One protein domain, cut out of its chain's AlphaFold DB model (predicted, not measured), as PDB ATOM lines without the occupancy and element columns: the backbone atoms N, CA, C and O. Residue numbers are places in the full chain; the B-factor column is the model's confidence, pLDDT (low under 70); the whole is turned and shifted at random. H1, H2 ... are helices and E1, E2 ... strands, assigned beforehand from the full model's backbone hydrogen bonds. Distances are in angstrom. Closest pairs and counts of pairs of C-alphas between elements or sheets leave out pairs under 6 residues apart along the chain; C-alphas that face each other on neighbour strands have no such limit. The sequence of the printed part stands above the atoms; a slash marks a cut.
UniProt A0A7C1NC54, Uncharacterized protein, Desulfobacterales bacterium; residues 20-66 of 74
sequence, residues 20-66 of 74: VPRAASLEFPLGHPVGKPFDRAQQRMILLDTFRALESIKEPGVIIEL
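AT A GLANCE: This is residues 20 to 66 of the 74 residues of an uncharacterized protein of Desulfobacterales bacterium (UniProt A0A7C1NC54). A small sheet of two parallel strands, E1 and E2, has one long helix, H1, packed over one face through residues 46 to 54; its other face is bare. A long loop, residues 26 to 39, leads from E1 to H1. The 47 printed residues include, in order, E1, H1 and E2, a mixed class forming a strand-helix-strand unit, two parallel neighbour strands with a helix between, its crossover left-handed. The whole is elongated, 34 by 19 by 12 A, and only just compact, close to loose, with a radius of gyration of the C-alphas of 11.3 A.

HOW THE PARTS SIT: Look first at E1, residues 22 to 25, and E2, residues 62 to 65, parallel at 16 degrees; N 25 and O 64 are 2.8 A apart, within hydrogen-bond range. In H1, residues 40 to 56, every O i to N i+4 pair is within that range. Its closest C-alphas to E1 are Thr 50 and Ala 24, 6.0 A; to E2, Ala 53 and Ile 64, 7.4 A.

IN THESE COORDINATES: Find C-alpha 22 at (155.712, 147.527, 81.812), where E1 begins. H1 runs 24.2 A from C-alpha 40 at (167.445, 151.528, 103.051); E1 and E2 each span 10.0 A.

THE WHOLE: The farthest C-alphas, Phe 38 and Glu 59, are 34.0 A apart. The printed part has no cut; the link E1 to H1 is long. No printed residue is under 70 in pLDDT.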
ATOM      1  N   VAL A  20     152.921 152.490  78.825       95.38
ATOM      2  CA  VAL A  20     154.289 152.022  79.102       95.38
ATOM      3  C   VAL A  20     154.431 150.525  78.792       95.38
ATOM      4  O   VAL A  20     153.471 149.772  78.955       95.38
ATOM      5  N   PRO A  21     155.625 150.045  78.395       95.38
ATOM      6  CA  PRO A  21     155.818 148.631  78.095       95.38
ATOM      7  C   PRO A  21     155.623 147.732  79.321       95.38
ATOM      8  O   PRO A  21     155.190 146.601  79.155       95.38
ATOM      9  N   ARG A  22     155.959 148.202  80.528       97.38
ATOM     10  CA  ARG A  22     155.712 147.527  81.812       97.38
ATOM     11  C   ARG A  22     155.969 148.482  82.977       97.38
ATOM     12  O   ARG A  22     156.841 149.350  82.864       97.38
ATOM     13  N   ALA A  23     155.267 148.304  84.091       98.25
ATOM     14  CA  ALA A  23     155.527 149.066  85.310       98.25
ATOM     15  C   ALA A  23     155.262 148.270  86.593       98.25
ATOM     16  O   ALA A  23     154.444 147.355  86.620       98.25
ATOM     17  N   ALA A  24     155.938 148.674  87.663       98.44
ATOM     18  CA  ALA A  24     155.573 148.351  89.034       98.44
ATOM     19  C   ALA A  24     154.911 149.586  89.664       98.44
ATOM     20  O   ALA A  24     155.413 150.702  89.502       98.44
ATOM     21  N   SER A  25     153.786 149.416  90.353       98.06
ATOM     22  CA  SER A  25     153.066 150.507  91.007       98.06
ATOM     23  C   SER A  25     153.125 150.410  92.523       98.06
ATOM     24  O   SER A  25     153.065 149.324  93.099       98.06
ATOM     25  N   LEU A  26     153.212 151.576  93.159       97.44
ATOM     26  CA  LEU A  26     153.176 151.755  94.606       97.44
ATOM     27  C   LEU A  26     152.212 152.888  94.945       97.44
ATOM     28  O   LEU A  26     152.246 153.945  94.319       97.44
ATOM     29  N   GLU A  27     151.397 152.703  95.976       92.25
ATOM     30  CA  GLU A  27     150.504 153.745  96.497       92.25
ATOM     31  C   GLU A  27     151.215 154.589  97.564       92.25
ATOM     32  O   GLU A  27     150.786 154.680  98.715       92.25
ATOM     33  N   PHE A  28     152.369 155.155  97.209       95.38
ATOM     34  CA  PHE A  28     153.161 156.008  98.100       95.38
ATOM     35  C   PHE A  28     152.961 157.495  97.766       95.38
ATOM     36  O   PHE A  28     152.587 157.828  96.637       95.38
ATOM     37  N   PRO A  29     153.235 158.417  98.709       94.62
ATOM     38  CA  PRO A  29     153.231 159.844  98.426       94.62
ATOM     39  C   PRO A  29     154.195 160.193  97.292       94.62
ATOM     40  O   PRO A  29     155.292 159.635  97.184       94.62
ATOM     41  N   LEU A  30     153.811 161.177  96.477       94.19
ATOM     42  CA  LEU A  30     154.688 161.711  95.438       94.19
ATOM     43  C   LEU A  30     156.045 162.123  96.035       94.19
ATOM     44  O   LEU A  30     156.125 162.637  97.151       94.19
ATOM     45  N   GLY A  31     157.120 161.846  95.295       93.94
ATOM     46  CA  GLY A  31     158.499 162.052  95.753       93.94
ATOM     47  C   GLY A  31     159.115 160.868  96.507       93.94
ATOM     48  O   GLY A  31     160.322 160.874  96.729       93.94
ATOM     49  N   HIS A  32     158.339 159.823  96.817       95.56
ATOM     50  CA  HIS A  32     158.817 158.637  97.539       95.56
ATOM     51  C   HIS A  32     158.620 157.334  96.740       95.56
ATOM     52  O   HIS A  32     158.035 156.387  97.254       95.56
ATOM     53  N   PRO A  33     159.098 157.233  95.483       95.44
ATOM     54  CA  PRO A  33     158.801 156.094  94.605       95.44
ATOM     55  C   PRO A  33     159.364 154.757  95.093       95.44
ATOM     56  O   PRO A  33     158.928 153.710  94.640       95.44
ATOM     57  N   VAL A  34     160.344 154.784  95.996       96.31
ATOM     58  CA  VAL A  34     161.027 153.586  96.499       96.31
ATOM     59  C   VAL A  34     160.949 153.465  98.019       96.31
ATOM     60  O   VAL A  34     161.721 152.724  98.605       96.31
ATOM     61  N   GLY A  35     160.033 154.174  98.677       94.88
ATOM     62  CA  GLY A  35     159.854 154.093 100.129       94.88
ATOM     63  C   GLY A  35     160.348 155.296 100.911       94.88
ATOM     64  O   GLY A  35     160.670 156.347 100.348       94.88
ATOM     65  N   LYS A  36     160.323 155.148 102.237       93.19
ATOM     66  CA  LYS A  36     160.594 156.234 103.183       93.19
ATOM     67  C   LYS A  36     162.034 156.744 103.064       93.19
ATOM     68  O   LYS A  36     162.943 155.963 102.757       93.19
ATOM     69  N   PRO A  37     162.283 158.037 103.338       93.06
ATOM     70  CA  PRO A  37     163.640 158.551 103.458       93.06
ATOM     71  C   PRO A  37     164.438 157.740 104.485       93.06
ATOM     72  O   PRO A  37     163.926 157.392 105.543       93.06
ATOM     73  N   PHE A  38     165.697 157.441 104.163       94.62
ATOM     74  CA  PHE A  38     166.649 156.710 105.015       94.62
ATOM     75  C   PHE A  38     166.307 155.248 105.366       94.62
ATOM     76  O   PHE A  38     167.193 154.543 105.859       94.62
ATOM     77  N   ASP A  39     165.119 154.741 105.026       95.44
ATOM     78  CA  ASP A  39     164.782 153.318 105.146       95.44
ATOM     79  C   ASP A  39     165.379 152.507 103.984       95.44
ATOM     80  O   ASP A  39     164.718 152.098 103.025       95.44
ATOM     81  N   ARG A  40     166.691 152.277 104.067       97.00
ATOM     82  CA  ARG A  40     167.445 151.528 103.051       97.00
ATOM     83  C   ARG A  40     166.970 150.084 102.904       97.00
ATOM     84  O   ARG A  40     167.134 149.509 101.828       97.00
ATOM     85  N   ALA A  41     166.421 149.493 103.964       96.75
ATOM     86  CA  ALA A  41     165.923 148.126 103.927       96.75
ATOM     87  C   ALA A  41     164.674 148.051 103.042       96.75
ATOM     88  O   ALA A  41     164.659 147.279 102.082       96.75
ATOM     89  N   GLN A  42     163.684 148.915 103.286       95.94
ATOM     90  CA  GLN A  42     162.484 149.008 102.454       95.94
ATOM     91  C   GLN A  42     162.819 149.369 101.003       95.94
ATOM     92  O   GLN A  42     162.365 148.685 100.084       95.94
ATOM     93  N   GLN A  43     163.674 150.374 100.793       97.31
ATOM     94  CA  GLN A  43     164.105 150.787  99.452       97.31
ATOM     95  C   GLN A  43     164.733 149.638  98.666       97.31
ATOM     96  O   GLN A  43     164.425 149.428  97.491       97.31
ATOM     97  N   ARG A  44     165.586 148.846  99.322       98.12
ATOM     98  CA  ARG A  44     166.199 147.672  98.703       98.12
ATOM     99  C   ARG A  44     165.161 146.612  98.342       98.12
ATOM    100  O   ARG A  44     165.250 146.054  97.252       98.12
ATOM    101  N   MET A  45     164.211 146.325  99.229       98.12
ATOM    102  CA  MET A  45     163.171 145.323  98.970       98.12
ATOM    103  C   MET A  45     162.298 145.720  97.771       98.12
ATOM    104  O   MET A  45     162.128 144.917  96.856       98.12
ATOM    105  N   ILE A  46     161.869 146.984  97.702       98.19
ATOM    106  CA  ILE A  46     161.085 147.520  96.578       98.19
ATOM    107  C   ILE A  46     161.832 147.382  95.247       98.19
ATOM    108  O   ILE A  46     161.253 146.941  94.252       98.19
ATOM    109  N   LEU A  47     163.121 147.733  95.212       98.31
ATOM    110  CA  LEU A  47     163.926 147.605  93.996       98.31
ATOM    111  C   LEU A  47     164.080 146.142  93.564       98.31
ATOM    112  O   LEU A  47     163.942 145.838  92.382       98.31
ATOM    113  N   LEU A  48     164.323 145.228  94.509       98.38
ATOM    114  CA  LEU A  48     164.431 143.798  94.211       98.38
ATOM    115  C   LEU A  48     163.124 143.233  93.647       98.38
ATOM    116  O   LEU A  48     163.161 142.501  92.660       98.38
ATOM    117  N   ASP A  49     161.976 143.600  94.213       98.50
ATOM    118  CA  ASP A  49     160.677 143.161  93.695       98.50
ATOM    119  C   ASP A  49     160.338 143.794  92.346       98.50
ATOM    120  O   ASP A  49     159.779 143.129  91.476       98.50
ATOM    121  N   THR A  50     160.763 145.036  92.115       98.44
ATOM    122  CA  THR A  50     160.654 145.677  90.800       98.44
ATOM    123  C   THR A  50     161.468 144.915  89.748       98.44
ATOM    124  O   THR A  50     160.989 144.685  88.639       98.44
ATOM    125  N   PHE A  51     162.680 144.458  90.077       97.94
ATOM    126  CA  PHE A  51     163.475 143.634  89.159       97.94
ATOM    127  C   PHE A  51     162.881 142.238  88.951       97.94
ATOM    128  O   PHE A  51     162.869 141.745  87.825       97.94
ATOM    129  N   ARG A  52     162.291 141.628  89.983       98.06
ATOM    130  CA  ARG A  52     161.522 140.383  89.817       98.06
ATOM    131  C   ARG A  52     160.333 140.583  88.874       98.06
ATOM    132  O   ARG A  52     160.088 139.732  88.023       98.06
ATOM    133  N   ALA A  53     159.637 141.718  88.966       97.94
ATOM    134  CA  ALA A  53     158.566 142.075  88.036       97.94
ATOM    135  C   ALA A  53     159.084 142.278  86.599       97.94
ATOM    136  O   ALA A  53     158.448 141.833  85.645       97.94
ATOM    137  N   LEU A  54     160.262 142.890  86.421       97.50
ATOM    138  CA  LEU A  54     160.906 143.021  85.108       97.50
ATOM    139  C   LEU A  54     161.124 141.656  84.436       97.50
ATOM    140  O   LEU A  54     160.919 141.535  83.224       97.50
ATOM    141  N   GLU A  55     161.538 140.655  85.215       96.38
ATOM    142  CA  GLU A  55     161.771 139.288  84.747       96.38
ATOM    143  C   GLU A  55     160.471 138.514  84.501       96.38
ATOM    144  O   GLU A  55     160.403 137.737  83.543       96.38
ATOM    145  N   SER A  56     159.441 138.713  85.330       96.38
ATOM    146  CA  SER A  56     158.186 137.955  85.259       96.38
ATOM    147  C   SER A  56     157.214 138.474  84.197       96.38
ATOM    148  O   SER A  56     156.545 137.669  83.548       96.38
ATOM    149  N   ILE A  57     157.160 139.788  83.960       97.31
ATOM    150  CA  ILE A  57     156.262 140.398  82.973       97.31
ATOM    151  C   ILE A  57     156.712 140.028  81.554       97.31
ATOM    152  O   ILE A  57     157.772 140.452  81.082       97.31
ATOM    153  N   LYS A  58     155.884 139.244  80.855       94.81
ATOM    154  CA  LYS A  58     156.121 138.829  79.459       94.81
ATOM    155  C   LYS A  58     155.295 139.605  78.439       94.81
ATOM    156  O   LYS A  58     155.697 139.695  77.282       94.81
ATOM    157  N   GLU A  59     154.187 140.192  78.872       94.69
ATOM    158  CA  GLU A  59     153.261 140.923  78.013       94.69
ATOM    159  C   GLU A  59     153.444 142.440  78.178       94.69
ATOM    160  O   GLU A  59     153.566 142.925  79.308       94.69
ATOM    161  N   PRO A  60     153.492 143.214  77.078       94.38
ATOM    162  CA  PRO A  60     153.520 144.667  77.156       94.38
ATOM    163  C   PRO A  60     152.260 145.249  77.810       94.38
ATOM    164  O   PRO A  60     151.164 144.732  77.626       94.38
ATOM    165  N   GLY A  61     152.407 146.372  78.511       95.81
ATOM    166  CA  GLY A  61     151.291 147.101  79.124       95.81
ATOM    167  C   GLY A  61     150.912 146.618  80.524       95.81
ATOM    168  O   GLY A  61     150.059 147.229  81.161       95.81
ATOM    169  N   VAL A  62     151.561 145.569  81.035       97.81
ATOM    170  CA  VAL A  62     151.308 145.070  82.390       97.81
ATOM    171  C   VAL A  62     151.839 146.054  83.439       97.81
ATOM    172  O   VAL A  62     153.007 146.461  83.412       97.81
ATOM    173  N   ILE A  63     150.972 146.396  84.392       98.00
ATOM    174  CA  ILE A  63     151.288 147.183  85.585       98.00
ATOM    175  C   ILE A  63     150.988 146.304  86.802       98.00
ATOM    176  O   ILE A  63     149.845 145.892  86.987       98.00
ATOM    177  N   ILE A  64     152.002 145.986  87.609       97.75
ATOM    178  CA  ILE A  64     151.854 145.156  88.817       97.75
ATOM    179  C   ILE A  64     151.927 146.038  90.058       97.75
ATOM    180  O   ILE A  64     152.888 146.787  90.219       97.75
ATOM    181  N   GLU A  65     150.961 145.905  90.963       97.81
ATOM    182  CA  GLU A  65     151.030 146.526  92.287       97.81
ATOM    183  C   GLU A  65     151.985 145.748  93.197       97.81
ATOM    184  O   GLU A  65     151.862 144.532  93.360       97.81
ATOM    185  N   LEU A  66     152.950 146.448  93.796       98.00
ATOM    186  CA  LEU A  66     153.822 145.860  94.808       98.00
ATOM    187  C   LEU A  66     153.136 145.880  96.186       98.00
ATOM    188  O   LEU A  66     152.436 146.840  96.507       98.00
TER     189      LEU A  66